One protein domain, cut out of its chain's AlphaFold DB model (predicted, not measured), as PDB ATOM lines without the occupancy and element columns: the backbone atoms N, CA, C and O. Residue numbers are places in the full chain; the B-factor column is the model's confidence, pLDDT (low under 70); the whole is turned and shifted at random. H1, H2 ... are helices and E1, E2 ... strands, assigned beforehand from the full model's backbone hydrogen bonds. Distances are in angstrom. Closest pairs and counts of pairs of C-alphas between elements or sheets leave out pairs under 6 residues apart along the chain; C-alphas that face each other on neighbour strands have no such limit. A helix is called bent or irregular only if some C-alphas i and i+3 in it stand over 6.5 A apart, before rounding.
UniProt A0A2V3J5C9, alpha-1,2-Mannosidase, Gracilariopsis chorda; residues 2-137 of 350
ATOM      1  N   GLY A   2      92.633 103.927 101.857       65.88
ATOM      2  CA  GLY A   2      91.859 105.111 102.287       65.88
ATOM      3  C   GLY A   2      90.999 104.981 103.554       65.88
ATOM      4  O   GLY A   2      90.240 105.906 103.814       65.88
ATOM      5  N   GLY A   3      91.050 103.872 104.306       73.69
ATOM      6  CA  GLY A   3      90.164 103.672 105.472       73.69
ATOM      7  C   GLY A   3      88.677 103.591 105.095       73.69
ATOM      8  O   GLY A   3      87.818 104.145 105.777       73.69
ATOM      9  N   LEU A   4      88.380 103.001 103.931       89.00
ATOM     10  CA  LEU A   4      87.038 102.918 103.335       89.00
ATOM     11  C   LEU A   4      86.575 101.460 103.187       89.00
ATOM     12  O   LEU A   4      85.879 101.124 102.229       89.00
ATOM     13  N   GLU A   5      86.965 100.591 104.117       90.56
ATOM     14  CA  GLU A   5      86.799  99.133 104.052       90.56
ATOM     15  C   GLU A   5      85.335  98.749 103.793       90.56
ATOM     16  O   GLU A   5      85.041  98.042 102.832       90.56
ATOM     17  N   GLY A   6      84.386  99.342 104.527       92.38
ATOM     18  CA  GLY A   6      82.959  99.073 104.317       92.38
ATOM     19  C   GLY A   6      82.411  99.546 102.961       92.38
ATOM     20  O   GLY A   6      81.433  98.989 102.463       92.38
ATOM     21  N   ARG A   7      83.004 100.571 102.323       92.94
ATOM     22  CA  ARG A   7      82.636 100.956 100.941       92.94
ATOM     23  C   ARG A   7      83.240  99.983  99.932       92.94
ATOM     24  O   ARG A   7      82.566  99.634  98.964       92.94
ATOM     25  N   TYR A   8      84.476  99.552 100.172       94.38
ATOM     26  CA  TYR A   8      85.149  98.548  99.357       94.38
ATOM     27  C   TYR A   8      84.383  97.222  99.357       94.38
ATOM     28  O   TYR A   8      84.090  96.713  98.281       94.38
ATOM     29  N   GLU A   9      83.968  96.709 100.518       95.75
ATOM     30  CA  GLU A   9      83.211  95.452 100.618       95.75
ATOM     31  C   GLU A   9      81.898  95.500  99.832       95.75
ATOM     32  O   GLU A   9      81.585  94.579  99.078       95.75
ATOM     33  N   ARG A  10      81.151  96.610  99.927       96.69
ATOM     34  CA  ARG A  10      79.930  96.793  99.126       96.69
ATOM     35  C   ARG A  10      80.219  96.783  97.626       96.69
ATOM     36  O   ARG A  10      79.497  96.129  96.879       96.69
ATOM     37  N   ALA A  11      81.263  97.486  97.188       97.50
ATOM     38  CA  ALA A  11      81.649  97.526  95.778       97.50
ATOM     39  C   ALA A  11      82.121  96.151  95.277       97.50
ATOM     40  O   ALA A  11      81.688  95.704  94.218       97.50
ATOM     41  N   ARG A  12      82.945  95.448  96.062       97.56
ATOM     42  CA  ARG A  12      83.401  94.080  95.785       97.56
ATOM     43  C   ARG A  12      82.216  93.129  95.610       97.56
ATOM     44  O   ARG A  12      82.148  92.432  94.601       97.56
ATOM     45  N   ASN A  13      81.270  93.131  96.550       98.00
ATOM     46  CA  ASN A  13      80.094  92.258  96.496       98.00
ATOM     47  C   ASN A  13      79.204  92.581  95.291       98.00
ATOM     48  O   ASN A  13      78.676  91.675  94.652       98.00
ATOM     49  N   TRP A  14      79.082  93.861  94.928       98.50
ATOM     50  CA  TRP A  14      78.385  94.243  93.705       98.50
ATOM     51  C   TRP A  14      79.076  93.678  92.457       98.50
ATOM     52  O   TRP A  14      78.401  93.087  91.618       98.50
ATOM     53  N   VAL A  15      80.408  93.785  92.352       98.44
ATOM     54  CA  VAL A  15      81.174  93.209  91.231       98.44
ATOM     55  C   VAL A  15      80.974  91.696  91.152       98.44
ATOM     56  O   VAL A  15      80.722  91.158  90.077       98.44
ATOM     57  N   GLU A  16      81.037  91.003  92.283       98.25
ATOM     58  CA  GLU A  16      80.868  89.552  92.323       98.25
ATOM     59  C   GLU A  16      79.463  89.107  91.888       98.25
ATOM     60  O   GLU A  16      79.329  88.156  91.118       98.25
ATOM     61  N   GLN A  17      78.425  89.802  92.356       98.00
ATOM     62  CA  GLN A  17      77.032  89.371  92.207       98.00
ATOM     63  C   GLN A  17      76.321  89.954  90.976       98.00
ATOM     64  O   GLN A  17      75.361  89.357  90.493       98.00
ATOM     65  N   HIS A  18      76.757  91.112  90.475       98.00
ATOM     66  CA  HIS A  18      76.007  91.888  89.479       98.00
ATOM     67  C   HIS A  18      76.809  92.249  88.225       98.00
ATOM     68  O   HIS A  18      76.193  92.540  87.196       98.00
ATOM     69  N   LEU A  19      78.150  92.223  88.257       98.19
ATOM     70  CA  LEU A  19      78.941  92.511  87.059       98.19
ATOM     71  C   LEU A  19      78.894  91.327  86.088       98.19
ATOM     72  O   LEU A  19      79.577  90.313  86.264       98.19
ATOM     73  N   ASP A  20      78.101  91.494  85.035       97.75
ATOM     74  CA  ASP A  20      77.887  90.506  83.985       97.75
ATOM     75  C   ASP A  20      78.134  91.120  82.601       97.75
ATOM     76  O   ASP A  20      77.283  91.808  82.028       97.75
ATOM     77  N   PHE A  21      79.311  90.839  82.040       97.88
ATOM     78  CA  PHE A  21      79.707  91.339  80.723       97.88
ATOM     79  C   PHE A  21      78.854  90.787  79.572       97.88
ATOM     80  O   PHE A  21      78.863  91.362  78.486       97.88
ATOM     81  N   SER A  22      78.086  89.710  79.783       96.94
ATOM     82  CA  SER A  22      77.159  89.190  78.768       96.94
ATOM     83  C   SER A  22      75.945  90.094  78.543       96.94
ATOM     84  O   SER A  22      75.279  89.979  77.518       96.94
ATOM     85  N   LYS A  23      75.677  91.021  79.468       97.06
ATOM     86  CA  LYS A  23      74.596  92.012  79.367       97.06
ATOM     87  C   LYS A  23      75.079  93.365  78.852       97.06
ATOM     88  O   LYS A  23      74.268  94.260  78.629       97.06
ATOM     89  N   VAL A  24      76.386  93.524  78.651       96.94
ATOM     90  CA  VAL A  24      76.980  94.778  78.186       96.94
ATOM     91  C   VAL A  24      76.993  94.794  76.662       96.94
ATOM     92  O   VAL A  24      77.529  93.895  76.025       96.94
ATOM     93  N   GLY A  25      76.373  95.814  76.072       96.81
ATOM     94  CA  GLY A  25      76.304  95.990  74.626       96.81
ATOM     95  C   GLY A  25      77.625  96.469  74.021       96.81
ATOM     96  O   GLY A  25      78.687  95.886  74.231       96.81
ATOM     97  N   ARG A  26      77.532  97.532  73.224       97.06
ATOM     98  CA  ARG A  26      78.675  98.143  72.544       97.06
ATOM     99  C   ARG A  26      79.565  98.882  73.541       97.06
ATOM    100  O   ARG A  26      79.058  99.660  74.346       97.06
ATOM    101  N   VAL A  27      80.874  98.688  73.440       97.69
ATOM    102  CA  VAL A  27      81.885  99.387  74.243       97.69
ATOM    103  C   VAL A  27      82.989  99.959  73.360       97.69
ATOM    104  O   VAL A  27      83.207  99.471  72.253       97.69
ATOM    105  N   ILE A  28      83.699 100.970  73.865       97.88
ATOM    106  CA  ILE A  28      84.976 101.424  73.301       97.88
ATOM    107  C   ILE A  28      86.072 100.544  73.904       97.88
ATOM    108  O   ILE A  28      86.174 100.442  75.129       97.88
ATOM    109  N   VAL A  29      86.862  99.882  73.058       98.12
ATOM    110  CA  VAL A  29      87.844  98.875  73.489       98.12
ATOM    111  C   VAL A  29      88.909  99.503  74.379       98.12
ATOM    112  O   VAL A  29      89.102  99.027  75.495       98.12
ATOM    113  N   PHE A  30      89.514 100.610  73.938       98.44
ATOM    114  CA  PHE A  30      90.507 101.366  74.706       98.44
ATOM    115  C   PHE A  30      90.013 101.699  76.122       98.44
ATOM    116  O   PHE A  30      90.598 101.256  77.107       98.44
ATOM    117  N   GLU A  31      88.868 102.378  76.225       98.44
ATOM    118  CA  GLU A  31      88.271 102.780  77.505       98.44
ATOM    119  C   GLU A  31      87.923 101.583  78.398       98.44
ATOM    120  O   GLU A  31      88.070 101.616  79.621       98.44
ATOM    121  N   THR A  32      87.472 100.484  77.791       98.62
ATOM    122  CA  THR A  32      87.156  99.261  78.531       98.62
ATOM    123  C   THR A  32      88.415  98.633  79.115       98.62
ATOM    124  O   THR A  32      88.395  98.205  80.272       98.62
ATOM    125  N   VAL A  33      89.510  98.617  78.355       98.81
ATOM    126  CA  VAL A  33      90.799  98.093  78.806       98.81
ATOM    127  C   VAL A  33      91.352  98.945  79.947       98.81
ATOM    128  O   VAL A  33      91.513  98.424  81.050       98.81
ATOM    129  N   ILE A  34      91.552 100.250  79.747       98.62
ATOM    130  CA  ILE A  34      92.232 101.077  80.757       98.62
ATOM    131  C   ILE A  34      91.412 101.243  82.046       98.62
ATOM    132  O   ILE A  34      91.976 101.295  83.138       98.62
ATOM    133  N   ARG A  35      90.071 101.278  81.960       98.50
ATOM    134  CA  ARG A  35      89.216 101.492  83.142       98.50
ATOM    135  C   ARG A  35      88.817 100.190  83.820       98.50
ATOM    136  O   ARG A  35      88.973 100.046  85.030       98.50
ATOM    137  N   ASN A  36      88.270  99.242  83.057       98.62
ATOM    138  CA  ASN A  36      87.650  98.048  83.631       98.62
ATOM    139  C   ASN A  36      88.679  96.936  83.804       98.62
ATOM    140  O   ASN A  36      88.813  96.413  84.907       98.62
ATOM    141  N   LEU A  37      89.443  96.601  82.759       98.81
ATOM    142  CA  LEU A  37      90.484  95.577  82.881       98.81
ATOM    143  C   LEU A  37      91.598  96.048  83.830       98.81
ATOM    144  O   LEU A  37      91.926  95.337  84.780       98.81
ATOM    145  N   GLY A  38      92.103  97.271  83.643       98.75
ATOM    146  CA  GLY A  38      93.086  97.890  84.534       98.75
ATOM    147  C   GLY A  38      92.598  98.000  85.985       98.75
ATOM    148  O   GLY A  38      93.333  97.656  86.914       98.75
ATOM    149  N   GLY A  39      91.336  98.393  86.195       98.62
ATOM    150  CA  GLY A  39      90.718  98.469  87.520       98.62
ATOM    151  C   GLY A  39      90.601  97.109  88.211       98.62
ATOM    152  O   GLY A  39      91.013  96.966  89.361       98.62
ATOM    153  N   LEU A  40      90.103  96.085  87.509       98.81
ATOM    154  CA  LEU A  40      89.996  94.720  88.038       98.81
ATOM    155  C   LEU A  40      91.371  94.149  88.405       98.81
ATOM    156  O   LEU A  40      91.547  93.631  89.508       98.81
ATOM    157  N   LEU A  41      92.366  94.298  87.526       98.75
ATOM    158  CA  LEU A  41      93.733  93.837  87.786       98.75
ATOM    159  C   LEU A  41      94.358  94.573  88.976       98.75
ATOM    160  O   LEU A  41      94.957  93.941  89.845       98.75
ATOM    161  N   SER A  42      94.164  95.890  89.072       98.38
ATOM    162  CA  SER A  42      94.635  96.679  90.218       98.38
ATOM    163  C   SER A  42      94.018  96.190  91.530       98.38
ATOM    164  O   SER A  42      94.722  96.036  92.527       98.38
ATOM    165  N   MET A  43      92.716  95.885  91.537       97.62
ATOM    166  CA  MET A  43      92.047  95.361  92.728       97.62
ATOM    167  C   MET A  43      92.516  93.957  93.094       97.62
ATOM    168  O   MET A  43      92.731  93.698  94.279       97.62
ATOM    169  N   TYR A  44      92.747  93.084  92.114       98.06
ATOM    170  CA  TYR A  44      93.376  91.784  92.350       98.06
ATOM    171  C   TYR A  44      94.741  91.948  93.034       98.06
ATOM    172  O   TYR A  44      94.979  91.349  94.079       98.06
ATOM    173  N   HIS A  45      95.600  92.828  92.519       96.75
ATOM    174  CA  HIS A  45      96.920  93.081  93.098       96.75
ATOM    175  C   HIS A  45      96.881  93.641  94.522       96.75
ATOM    176  O   HIS A  45      97.698  93.256  95.355       96.75
ATOM    177  N   LEU A  46      95.961  94.564  94.801       95.94
ATOM    178  CA  LEU A  46      95.879  95.228  96.103       95.94
ATOM    179  C   LEU A  46      95.206  94.372  97.179       95.94
ATOM    180  O   LEU A  46      95.508  94.548  98.357       95.94
ATOM    181  N   SER A  47      94.277  93.494  96.794       95.25
ATOM    182  CA  SER A  47      93.476  92.703  97.740       95.25
ATOM    183  C   SER A  47      93.850  91.223  97.802       95.25
ATOM    184  O   SER A  47      93.507  90.561  98.776       95.25
ATOM    185  N   GLY A  48      94.518  90.684  96.778       96.38
ATOM    186  CA  GLY A  48      94.753  89.245  96.621       96.38
ATOM    187  C   GLY A  48      93.500  88.440  96.254       96.38
ATOM    188  O   GLY A  48      93.564  87.217  96.141       96.38
ATOM    189  N   ASP A  49      92.355  89.097  96.060       97.69
ATOM    190  CA  ASP A  49      91.093  88.426  95.779       97.69
ATOM    191  C   ASP A  49      90.994  87.985  94.312       97.69
ATOM    192  O   ASP A  49      90.788  88.786  93.393       97.69
ATOM    193  N   VAL A  50      91.095  86.671  94.109       97.75
ATOM    194  CA  VAL A  50      91.038  86.003  92.801       97.75
ATOM    195  C   VAL A  50      89.733  86.243  92.037       97.75
ATOM    196  O   VAL A  50      89.708  86.065  90.819       97.75
ATOM    197  N   MET A  51      88.659  86.685  92.701       98.19
ATOM    198  CA  MET A  51      87.407  87.053  92.037       98.19
ATOM    199  C   MET A  51      87.633  88.136  90.974       98.19
ATOM    200  O   MET A  51      87.120  88.007  89.860       98.19
ATOM    201  N   PHE A  52      88.449  89.151  91.273       98.62
ATOM    202  CA  PHE A  52      88.744  90.221  90.319       98.62
ATOM    203  C   PHE A  52      89.550  89.722  89.116       98.62
ATOM    204  O   PHE A  52      89.263  90.128  87.991       98.62
ATOM    205  N   LEU A  53      90.503  88.805  89.327       98.56
ATOM    206  CA  LEU A  53      91.250  88.181  88.232       98.56
ATOM    207  C   LEU A  53      90.320  87.359  87.331       98.56
ATOM    208  O   LEU A  53      90.368  87.506  86.115       98.56
ATOM    209  N   ARG A  54      89.406  86.573  87.910       98.06
ATOM    210  CA  ARG A  54      88.391  85.837  87.141       98.06
ATOM    211  C   ARG A  54      87.523  86.781  86.300       98.06
ATOM    212  O   ARG A  54      87.286  86.516  85.126       98.06
ATOM    213  N   LYS A  55      87.085  87.915  86.862       98.50
ATOM    214  CA  LYS A  55      86.337  88.936  86.106       98.50
ATOM    215  C   LYS A  55      87.176  89.572  84.994       98.50
ATOM    216  O   LYS A  55      86.652  89.823  83.911       98.50
ATOM    217  N   ALA A  56      88.465  89.797  85.229       98.56
ATOM    218  CA  ALA A  56      89.386  90.286  84.208       98.56
ATOM    219  C   ALA A  56      89.536  89.279  83.049       98.56
ATOM    220  O   ALA A  56      89.499  89.677  81.886       98.56
ATOM    221  N   GLU A  57      89.627  87.980  83.349       98.31
ATOM    222  CA  GLU A  57      89.654  86.906  82.346       98.31
ATOM    223  C   GLU A  57      88.343  86.829  81.545       98.31
ATOM    224  O   GLU A  57      88.382  86.770  80.315       98.31
ATOM    225  N   GLU A  58      87.182  86.897  82.211       97.62
ATOM    226  CA  GLU A  58      85.860  86.937  81.559       97.62
ATOM    227  C   GLU A  58      85.749  88.106  80.565       97.62
ATOM    228  O   GLU A  58      85.251  87.938  79.446       97.62
ATOM    229  N   LEU A  59      86.224  89.292  80.959       98.25
ATOM    230  CA  LEU A  59      86.248  90.474  80.100       98.25
ATOM    231  C   LEU A  59      87.203  90.287  78.914       98.25
ATOM    232  O   LEU A  59      86.844  90.586  77.774       98.25
ATOM    233  N   ALA A  60      88.398  89.757  79.165       97.62
ATOM    234  CA  ALA A  60      89.419  89.539  78.149       97.62
ATOM    235  C   ALA A  60      88.957  88.577  77.046       97.62
ATOM    236  O   ALA A  60      89.148  88.865  75.868       97.62
ATOM    237  N   VAL A  61      88.273  87.483  77.403       97.12
ATOM    238  CA  VAL A  61      87.678  86.557  76.421       97.12
ATOM    239  C   VAL A  61      86.750  87.294  75.454       97.12
ATOM    240  O   VAL A  61      86.785  87.047  74.250       97.12
ATOM    241  N   ARG A  62      85.939  88.227  75.959       97.00
ATOM    242  CA  ARG A  62      84.993  88.998  75.138       97.00
ATOM    243  C   ARG A  62      85.690  90.045  74.275       97.00
ATOM    244  O   ARG A  62      85.255  90.279  73.153       97.00
ATOM    245  N   LEU A  63      86.780  90.629  74.771       97.19
ATOM    246  CA  LEU A  63      87.596  91.593  74.032       97.19
ATOM    247  C   LEU A  63      88.512  90.946  72.987       97.19
ATOM    248  O   LEU A  63      88.946  91.639  72.082       97.19
ATOM    249  N   ALA A  64      88.785  89.639  73.051       96.31
ATOM    250  CA  ALA A  64      89.715  88.962  72.139       96.31
ATOM    251  C   ALA A  64      89.421  89.198  70.649       96.31
ATOM    252  O   ALA A  64      90.342  89.366  69.852       96.31
ATOM    253  N   SER A  65      88.139  89.284  70.289       93.69
ATOM    254  CA  SER A  65      87.705  89.545  68.912       93.69
ATOM    255  C   SER A  65      88.043  90.952  68.412       93.69
ATOM    256  O   SER A  65      88.049  91.172  67.203       93.69
ATOM    257  N   SER A  66      88.411  91.895  69.289       96.00
ATOM    258  CA  SER A  66      88.865  93.212  68.844       96.00
ATOM    259  C   SER A  66      90.148  93.130  68.028       96.00
ATOM    260  O   SER A  66      90.361  93.991  67.193       96.00
ATOM    261  N   PHE A  67      90.999  92.123  68.218       95.25
ATOM    262  CA  PHE A  67      92.264  91.999  67.482       95.25
ATOM    263  C   PHE A  67      92.155  91.204  66.176       95.25
ATOM    264  O   PHE A  67      93.167  91.001  65.505       95.25
ATOM    265  N   ASP A  68      90.952  90.773  65.793       89.94
ATOM    266  CA  ASP A  68      90.716  90.103  64.514       89.94
ATOM    267  C   ASP A  68      90.688  91.131  63.368       89.94
ATOM    268  O   ASP A  68      89.641  91.657  62.972       89.94
ATOM    269  N   SER A  69      91.879  91.517  62.900       88.06
ATOM    270  CA  SER A  69      92.062  92.470  61.805       88.06
ATOM    271  C   SER A  69      93.317  92.174  60.978       88.06
ATOM    272  O   SER A  69      94.302  91.628  61.475       88.06
ATOM    273  N   THR A  70      93.307  92.592  59.708       85.94
ATOM    274  CA  THR A  70      94.368  92.308  58.725       85.94
ATOM    275  C   THR A  70      95.766  92.735  59.176       85.94
ATOM    276  O   THR A  70      96.732  92.018  58.931       85.94
ATOM    277  N   TYR A  71      95.883  93.892  59.833       89.38
ATOM    278  CA  TYR A  71      97.161  94.444  60.303       89.38
ATOM    279  C   TYR A  71      97.397  94.207  61.803       89.38
ATOM    280  O   TYR A  71      98.377  94.698  62.355       89.38
ATOM    281  N   GLY A  72      96.504  93.481  62.488       91.25
ATOM    282  CA  GLY A  72      96.566  93.265  63.940       91.25
ATOM    283  C   GLY A  72      96.233  94.502  64.788       91.25
ATOM    284  O   GLY A  72      96.366  94.457  66.009       91.25
ATOM    285  N   LEU A  73      95.791  95.600  64.163       96.38
ATOM    286  CA  LEU A  73      95.275  96.793  64.839       96.38
ATOM    287  C   LEU A  73      93.864  96.522  65.375       96.38
ATOM    288  O   LEU A  73      93.016  96.064  64.602       96.38
ATOM    289  N   PRO A  74      93.570  96.789  66.657       96.75
ATOM    290  CA  PRO A  74      92.294  96.401  67.216       96.75
ATOM    291  C   PRO A  74      91.143  97.237  66.650       96.75
ATOM    292  O   PRO A  74      91.294  98.412  66.319       96.75
ATOM    293  N   TRP A  75      89.964  96.633  66.566       97.50
ATOM    294  CA  TRP A  75      88.715  97.353  66.385       97.50
ATOM    295  C   TRP A  75      88.506  98.338  67.545       97.50
ATOM    296  O   TRP A  75      88.732  97.977  68.702       97.50
ATOM    297  N   PRO A  76      88.029  99.562  67.271       96.94
ATOM    298  CA  PRO A  76      87.857 100.580  68.302       96.94
ATOM    299  C   PRO A  76      86.618 100.323  69.163       96.94
ATOM    300  O   PRO A  76      86.559 100.735  70.324       96.94
ATOM    301  N   ARG A  77      85.611  99.635  68.608       97.25
ATOM    302  CA  ARG A  77      84.372  99.270  69.297       97.25
ATOM    303  C   ARG A  77      84.040  97.807  69.081       97.25
ATOM    304  O   ARG A  77      84.150  97.306  67.968       97.25
ATOM    305  N   CYS A  78      83.555  97.156  70.131       97.38
ATOM    306  CA  CYS A  78      83.036  95.792  70.065       97.38
ATOM    307  C   CYS A  78      81.831  95.622  70.989       97.38
ATOM    308  O   CYS A  78      81.643  96.378  71.943       97.38
ATOM    309  N   HIS A  79      81.008  94.617  70.710       97.94
ATOM    310  CA  HIS A  79      79.925  94.196  71.587       97.94
ATOM    311  C   HIS A  79      80.406  93.128  72.568       97.94
ATOM    312  O   HIS A  79      80.762  92.025  72.155       97.94
ATOM    313  N   LEU A  80      80.342  93.397  73.875       97.56
ATOM    314  CA  LEU A  80      80.712  92.382  74.868       97.56
ATOM    315  C   LEU A  80      79.675  91.253  74.932       97.56
ATOM    316  O   LEU A  80      80.045  90.092  75.093       97.56
ATOM    317  N   ASN A  81      78.392  91.566  74.739       97.06
ATOM    318  CA  ASN A  81      77.293  90.601  74.700       97.06
ATOM    319  C   ASN A  81      77.223  89.771  73.410       97.06
ATOM    320  O   ASN A  81      76.552  88.742  73.386       97.06
ATOM    321  N   ARG A  82      77.913  90.199  72.348       96.25
ATOM    322  CA  ARG A  82      77.968  89.517  71.048       96.25
ATOM    323  C   ARG A  82      79.424  89.456  70.565       96.25
ATOM    324  O   ARG A  82      79.789  90.235  69.685       96.25
ATOM    325  N   PRO A  83      80.263  88.576  71.151       90.12
ATOM    326  CA  PRO A  83      81.664  88.443  70.753       90.12
ATOM    327  C   PRO A  83      81.804  88.242  69.239       90.12
ATOM    328  O   PRO A  83      81.012  87.517  68.639       90.12
ATOM    329  N   GLY A  84      82.789  88.897  68.624       92.19
ATOM    330  CA  GLY A  84      82.972  88.919  67.168       92.19
ATOM    331  C   GLY A  84      82.231  90.049  66.444       92.19
ATOM    332  O   GLY A  84      82.571  90.357  65.307       92.19
ATOM    333  N   VAL A  85      81.264  90.714  67.084       96.94
ATOM    334  CA  VAL A  85      80.602  91.892  66.502       96.94
ATOM    335  C   VAL A  85      81.371  93.148  66.904       96.94
ATOM    336  O   VAL A  85      81.198  93.668  68.011       96.94
ATOM    337  N   CYS A  86      82.216  93.628  65.995       96.75
ATOM    338  CA  CYS A  86      83.016  94.835  66.163       96.75
ATOM    339  C   CYS A  86      82.744  95.859  65.058       96.75
ATOM    340  O   CYS A  86      82.343  95.518  63.947       96.75
ATOM    341  N   GLU A  87      82.929  97.131  65.397       96.19
ATOM    342  CA  GLU A  87      82.549  98.273  64.574       96.19
ATOM    343  C   GLU A  87      83.687  99.293  64.530       96.19
ATOM    344  O   GLU A  87      84.432  99.489  65.493       96.19
ATOM    345  N   ASN A  88      83.788  99.968  63.392       96.12
ATOM    346  CA  ASN A  88      84.629 101.142  63.209       96.12
ATOM    347  C   ASN A  88      84.088 102.348  64.007       96.12
ATOM    348  O   ASN A  88      83.019 102.291  64.621       96.12
ATOM    349  N   HIS A  89      84.816 103.466  64.008       93.44
ATOM    350  CA  HIS A  89      84.253 104.714  64.524       93.44
ATOM    351  C   HIS A  89      83.089 105.181  63.660       93.44
ATOM    352  O   HIS A  89      83.179 105.159  62.436       93.44
ATOM    353  N   GLU A  90      82.035 105.689  64.303       89.94
ATOM    354  CA  GLU A  90      80.903 106.292  63.594       89.94
ATOM    355  C   GLU A  90      81.358 107.507  62.771       89.94
ATOM    356  O   GLU A  90      80.977 107.646  61.614       89.94
ATOM    357  N   GLN A  91      82.218 108.358  63.342       90.06
ATOM    358  CA  GLN A  91      82.659 109.607  62.713       90.06
ATOM    359  C   GLN A  91      83.958 109.469  61.905       90.06
ATOM    360  O   GLN A  91      84.151 110.197  60.937       90.06
ATOM    361  N   LEU A  92      84.863 108.566  62.298       91.50
ATOM    362  CA  LEU A  92      86.204 108.448  61.694       91.50
ATOM    363  C   LEU A  92      86.322 107.282  60.706       91.50
ATOM    364  O   LEU A  92      87.372 107.099  60.083       91.50
ATOM    365  N   GLY A  93      85.271 106.464  60.587       94.38
ATOM    366  CA  GLY A  93      85.310 105.224  59.827       94.38
ATOM    367  C   GLY A  93      86.443 104.319  60.311       94.38
ATOM    368  O   GLY A  93      86.554 104.014  61.497       94.38
ATOM    369  N   ASP A  94      87.289 103.895  59.376       94.56
ATOM    370  CA  ASP A  94      88.391 102.956  59.609       94.56
ATOM    371  C   ASP A  94      89.630 103.571  60.291       94.56
ATOM    372  O   ASP A  94      90.605 102.865  60.545       94.56
ATOM    373  N   SER A  95      89.627 104.877  60.574       96.56
ATOM    374  CA  SER A  95      90.731 105.514  61.298       96.56
ATOM    375  C   SER A  95      90.653 105.232  62.799       96.56
ATOM    376  O   SER A  95      89.585 105.330  63.398       96.56
ATOM    377  N   LEU A  96      91.807 104.927  63.385       97.19
ATOM    378  CA  LEU A  96      92.036 104.707  64.809       97.19
ATOM    379  C   LEU A  96      92.930 105.802  65.359       97.19
ATOM    380  O   LEU A  96      93.813 106.299  64.652       97.19
ATOM    381  N   TYR A  97      92.754 106.108  66.637       97.88
ATOM    382  CA  TYR A  97      93.654 107.006  67.336       97.88
ATOM    383  C   TYR A  97      94.869 106.285  67.914       97.88
ATOM    384  O   TYR A  97      94.801 105.132  68.346       97.88
ATOM    385  N   LEU A  98      95.993 106.995  67.937       97.56
ATOM    386  CA  LEU A  98      97.266 106.477  68.414       97.56
ATOM    387  C   LEU A  98      97.186 106.059  69.889       97.56
ATOM    388  O   LEU A  98      97.642 104.969  70.229       97.56
ATOM    389  N   ALA A  99      96.552 106.874  70.740       97.94
ATOM    390  CA  ALA A  99      96.341 106.537  72.145       97.94
ATOM    391  C   ALA A  99      95.502 105.258  72.301       97.94
ATOM    392  O   ALA A  99      95.867 104.391  73.092       97.94
ATOM    393  N   GLU A 100      94.444 105.076  71.507       97.75
ATOM    394  CA  GLU A 100      93.511 103.951  71.668       97.75
ATOM    395  C   GLU A 100      94.172 102.583  71.495       97.75
ATOM    396  O   GLU A 100      93.899 101.649  72.247       97.75
ATOM    397  N   VAL A 101      95.043 102.458  70.496       97.06
ATOM    398  CA  VAL A 101      95.715 101.189  70.183       97.06
ATOM    399  C   VAL A 101      97.073 101.076  70.877       97.06
ATOM    400  O   VAL A 101      97.564  99.981  71.156       97.06
ATOM    401  N   GLY A 102      97.681 102.222  71.174       97.81
ATOM    402  CA  GLY A 102      98.990 102.356  71.791       97.81
ATOM    403  C   GLY A 102      99.005 102.305  73.316       97.81
ATOM    404  O   GLY A 102     100.091 102.369  73.886       97.81
ATOM    405  N   SER A 103      97.832 102.212  73.956       98.56
ATOM    406  CA  SER A 103      97.680 102.366  75.412       98.56
ATOM    407  C   SER A 103      96.829 101.263  76.046       98.56
ATOM    408  O   SER A 103      95.928 101.514  76.838       98.56
ATOM    409  N   ILE A 104      97.091 100.017  75.657       98.56
ATOM    410  CA  ILE A 104      96.383  98.813  76.145       98.56
ATOM    411  C   ILE A 104      97.348  97.705  76.602       98.56
ATOM    412  O   ILE A 104      96.944  96.622  77.027       98.56
ATOM    413  N   GLN A 105      98.652  97.945  76.460       98.56
ATOM    414  CA  GLN A 105      99.700  96.940  76.608       98.56
ATOM    415  C   GLN A 105      99.943  96.582  78.075       98.56
ATOM    416  O   GLN A 105     100.206  95.420  78.377       98.56
ATOM    417  N   LEU A 106      99.855  97.549  78.995       98.75
ATOM    418  CA  LEU A 106     100.106  97.315  80.419       98.75
ATOM    419  C   LEU A 106      99.120  96.303  81.001       98.75
ATOM    420  O   LEU A 106      99.526  95.385  81.716       98.75
ATOM    421  N   GLU A 107      97.844  96.460  80.666       98.81
ATOM    422  CA  GLU A 107      96.732  95.656  81.148       98.81
ATOM    423  C   GLU A 107      96.811  94.241  80.590       98.81
ATOM    424  O   GLU A 107      96.719  93.276  81.347       98.81
ATOM    425  N   PHE A 108      97.051  94.089  79.283       98.69
ATOM    426  CA  PHE A 108      97.184  92.761  78.685       98.69
ATOM    427  C   PHE A 108      98.468  92.041  79.118       98.69
ATOM    428  O   PHE A 108      98.437  90.825  79.322       98.69
ATOM    429  N   ARG A 109      99.576  92.759  79.353       98.31
ATOM    430  CA  ARG A 109     100.791  92.186  79.963       98.31
ATOM    431  C   ARG A 109     100.535  91.716  81.391       98.31
ATOM    432  O   ARG A 109     100.893  90.585  81.717       98.31
ATOM    433  N   ALA A 110      99.884  92.537  82.215       98.44
ATOM    434  CA  ALA A 110      99.540  92.180  83.591       98.44
ATOM    435  C   ALA A 110      98.571  90.989  83.643       98.44
ATOM    436  O   ALA A 110      98.808  90.033  84.379       98.44
ATOM    437  N   LEU A 111      97.533  90.985  82.802       98.62
ATOM    438  CA  LEU A 111      96.620  89.852  82.689       98.62
ATOM    439  C   LEU A 111      97.369  88.575  82.301       98.62
ATOM    440  O   LEU A 111      97.214  87.565  82.972       98.62
ATOM    441  N   SER A 112      98.202  88.617  81.257       98.31
ATOM    442  CA  SER A 112      98.983  87.455  80.815       98.31
ATOM    443  C   SER A 112      99.995  86.970  81.853       98.31
ATOM    444  O   SER A 112     100.358  85.797  81.839       98.31
ATOM    445  N   HIS A 113     100.472  87.850  82.733       97.56
ATOM    446  CA  HIS A 113     101.380  87.474  83.809       97.56
ATOM    447  C   HIS A 113     100.673  86.691  84.929       97.56
ATOM    448  O   HIS A 113     101.279  85.803  85.526       97.56
ATOM    449  N   HIS A 114      99.402  86.998  85.206       97.00
ATOM    450  CA  HIS A 114      98.649  86.392  86.314       97.00
ATOM    451  C   HIS A 114      97.671  85.296  85.901       97.00
ATOM    452  O   HIS A 114      97.415  84.377  86.679       97.00
ATOM    453  N   SER A 115      97.121  85.390  84.697       95.50
ATOM    454  CA  SER A 115      96.182  84.425  84.145       95.50
ATOM    455  C   SER A 115      96.914  83.214  83.575       95.50
ATOM    456  O   SER A 115      97.981  83.329  82.978       95.50
ATOM    457  N   LYS A 116      96.296  82.037  83.710       91.19
ATOM    458  CA  LYS A 116      96.718  80.812  83.008       91.19
ATOM    459  C   LYS A 116      95.921  80.573  81.722       91.19
ATOM    460  O   LYS A 116      96.146  79.575  81.039       91.19
ATOM    461  N   ALA A 117      94.961  81.440  81.401       93.06
ATOM    462  CA  ALA A 117      94.117  81.286  80.228       93.06
ATOM    463  C   ALA A 117      94.911  81.610  78.957       93.06
ATOM    464  O   ALA A 117      95.545  82.662  78.864       93.06
ATOM    465  N   SER A 118      94.824  80.750  77.941       95.12
ATOM    466  CA  SER A 118      95.522  80.930  76.657       95.12
ATOM    467  C   SER A 118      95.210  82.274  75.992       95.12
ATOM    468  O   SER A 118      96.099  82.909  75.426       95.12
ATOM    469  N   VAL A 119      93.967  82.750  76.124       95.62
ATOM    470  CA  VAL A 119      93.519  84.037  75.579       95.62
ATOM    471  C   VAL A 119      94.326  85.222  76.114       95.62
ATOM    472  O   VAL A 119      94.564  86.176  75.378       95.62
ATOM    473  N   SER A 120      94.807  85.157  77.361       97.44
ATOM    474  CA  SER A 120      95.597  86.238  77.959       97.44
ATOM    475  C   SER A 120      96.940  86.419  77.241       97.44
ATOM    476  O   SER A 120      97.325  87.544  76.929       97.44
ATOM    477  N   HIS A 121      97.610  85.317  76.888       97.25
ATOM    478  CA  HIS A 121      98.854  85.334  76.117       97.25
ATOM    479  C   HIS A 121      98.633  85.830  74.685       97.25
ATOM    480  O   HIS A 121      99.442  86.601  74.170       97.25
ATOM    481  N   VAL A 122      97.525  85.425  74.050       96.81
ATOM    482  CA  VAL A 122      97.147  85.906  72.710       96.81
ATOM    483  C   VAL A 122      96.964  87.422  72.721       96.81
ATOM    484  O   VAL A 122      97.556  88.114  71.899       96.81
ATOM    485  N   LEU A 123      96.205  87.940  73.687       97.94
ATOM    486  CA  LEU A 123      95.938  89.370  73.837       97.94
ATOM    487  C   LEU A 123      97.198  90.180  74.141       97.94
ATOM    488  O   LEU A 123      97.402  91.233  73.540       97.94
ATOM    489  N   ARG A 124      98.079  89.674  75.013       97.94
ATOM    490  CA  ARG A 124      99.388  90.292  75.250       97.94
ATOM    491  C   ARG A 124     100.168  90.416  73.946       97.94
ATOM    492  O   ARG A 124     100.541  91.526  73.577       97.94
ATOM    493  N   ASN A 125     100.370  89.308  73.237       97.44
ATOM    494  CA  ASN A 125     101.152  89.292  72.001       97.44
ATOM    495  C   ASN A 125     100.532  90.192  70.922       97.44
ATOM    496  O   ASN A 125     101.255  90.880  70.203       97.44
ATOM    497  N   ALA A 126      99.200  90.210  70.816       97.75
ATOM    498  CA  ALA A 126      98.485  91.085  69.896       97.75
ATOM    499  C   ALA A 126      98.705  92.566  70.250       97.75
ATOM    500  O   ALA A 126      99.085  93.351  69.386       97.75
ATOM    501  N   SER A 127      98.564  92.933  71.528       97.88
ATOM    502  CA  SER A 127      98.793  94.305  71.994       97.88
ATOM    503  C   SER A 127     100.241  94.772  71.801       97.88
ATOM    504  O   SER A 127     100.466  95.922  71.430       97.88
ATOM    505  N   GLU A 128     101.236  93.903  72.003       96.50
ATOM    506  CA  GLU A 128     102.650  94.242  71.801       96.50
ATOM    507  C   GLU A 128     102.974  94.418  70.308       96.50
ATOM    508  O   GLU A 128     103.670  95.368  69.940       96.50
ATOM    509  N   ARG A 129     102.400  93.579  69.434       96.06
ATOM    510  CA  ARG A 129     102.543  93.687  67.973       96.06
ATOM    511  C   ARG A 129     102.019  95.016  67.430       96.06
ATOM    512  O   ARG A 129     102.617  95.564  66.510       96.06
ATOM    513  N   VAL A 130     100.952  95.572  68.010       97.00
ATOM    514  CA  VAL A 130     100.436  96.899  67.622       97.00
ATOM    515  C   VAL A 130     101.522  97.973  67.710       97.00
ATOM    516  O   VAL A 130     101.640  98.794  66.807       97.00
ATOM    517  N   ILE A 131     102.363  97.947  68.749       95.88
ATOM    518  CA  ILE A 131     103.454  98.921  68.904       95.88
ATOM    519  C   ILE A 131     104.478  98.790  67.773       95.88
ATOM    520  O   ILE A 131     105.058  99.788  67.351       95.88
ATOM    521  N   GLU A 132     104.705  97.577  67.270       93.56
ATOM    522  CA  GLU A 132     105.564  97.346  66.106       93.56
ATOM    523  C   GLU A 132     104.931  97.912  64.836       93.56
ATOM    524  O   GLU A 132     105.586  98.676  64.137       93.56
ATOM    525  N   VAL A 133     103.642  97.648  64.603       95.19
ATOM    526  CA  VAL A 133     102.901  98.191  63.451       95.19
ATOM    527  C   VAL A 133     102.952  99.718  63.422       95.19
ATOM    528  O   VAL A 133     103.262 100.297  62.387       95.19
ATOM    529  N   LEU A 134     102.708 100.377  64.558       95.62
ATOM    530  CA  LEU A 134     102.774 101.838  64.662       95.62
ATOM    531  C   LEU A 134     104.163 102.385  64.307       95.62
ATOM    532  O   LEU A 134     104.283 103.415  63.646       95.62
ATOM    533  N   GLN A 135     105.212 101.705  64.762       91.38
ATOM    534  CA  GLN A 135     106.595 102.156  64.622       91.38
ATOM    535  C   GLN A 135     107.176 101.881  63.233       91.38
ATOM    536  O   GLN A 135     107.972 102.676  62.742       91.38
ATOM    537  N   ASP A 136     106.773 100.778  62.608       91.62
ATOM    538  CA  ASP A 136     107.288 100.356  61.305       91.62
ATOM    539  C   ASP A 136     106.471 100.966  60.145       91.62
ATOM    540  O   ASP A 136     106.917 100.975  58.995       91.62
ATOM    541  N   ALA A 137     105.282 101.510  60.427       93.00
ATOM    542  CA  ALA A 137     104.455 102.190  59.440       93.00
ATOM    543  C   ALA A 137     105.135 103.450  58.884       93.00
ATOM    544  O   ALA A 137     105.550 104.351  59.616       93.00
TER     545      ALA A 137
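AT A GLANCE: This is residues 2 to 137 of the 350 residues of the protein "alpha-1,2-Mannosidase" of Gracilariopsis chorda (UniProt A0A2V3J5C9). Two helical hairpins, H2 with H3 and H5 with H6, pack crosswise on each other and make the body, while the N-terminal part of the model, residues 2 to 11, sticks out at one end. A small two-stranded sheet, E1 and E2, sits by the first residue of H2 and the last turns of H3, and short H4 packs on H2 and H6. The printed part has 136 residues in the order H1 E1 H2 H3 E2 E3 H4 H5 H6, mostly helix, with E1 and E2 antiparallel. It is compact, with a radius of gyration of the C-alphas of 15.3 A, yet elongated, spanning 49 by 28 by 28 A.

IN THESE COORDINATES: Find C-alpha 5 at (86.799, 99.133, 104.052); from there H1 runs through residues 5 to 18, 19.5 A long. E1 is residues 26 to 28, and H2 follows directly as residues 29 to 47, 25.7 A, beginning at (87.844, 98.875, 73.489). H3, residues 50 to 67, measures 26.0 A; it has a kink of 37 degrees near residue 61 and is irregular, but only just, with C-alphas 62 and 65 at 6.8 A. Next come E2, residues 77 to 79, E3, residues 95 to 97, and H4, residues 98 to 102. H5 is residues 105 to 114, 14.4 A, and H6, residues 118 to 136, runs 27.4 A to C-alpha 136 at (107.288, 100.356, 61.305).

HOW THE PARTS SIT: Look first at H1, which is close to H3 but not clearly touching, the closest C-alphas being those of Glu 16 and Met 51, 7.0 A. E1 and E2 are antiparallel at 147 degrees, with N 27 and O 78 within hydrogen-bond range at 2.9 A. H2 and H3 touch as a hairpin, closest at the C-alphas of Leu 40 and Phe 52, 5.2 A, at a shallow tilt of 20 degrees, opposite ways. E3 pairs with no named strand. With its residues 29 to 31 alone H2 touches H4, closest at the C-alphas of Phe 30 and Glu 100, 5.0 A. H5 and H6 form the other hairpin, closest at the C-alphas of Ser 112 and Ser 120, 4.6 A, at a shallow tilt of 27 degrees. With its residues 119 to 126 alone H6 touches H3 at a steep tilt of 49 degrees, closest at the C-alphas of Val 61 and Val 119, 6.4 A. H2 and H6 are apart. Every O i to N i+4 pair is within hydrogen-bond range in H1, H4 and H5, against 14 of 15 in H2, 10 of 14 in H3 and 13 of 15 in H6.

THE WHOLE: The C-alphas of Gly 6 and Ala 137 are the two farthest apart, 49.9 A. The printed part has no cut, and the long link is E2 to E3, residues 80 to 94. Residue 2 alone has a pLDDT under 70.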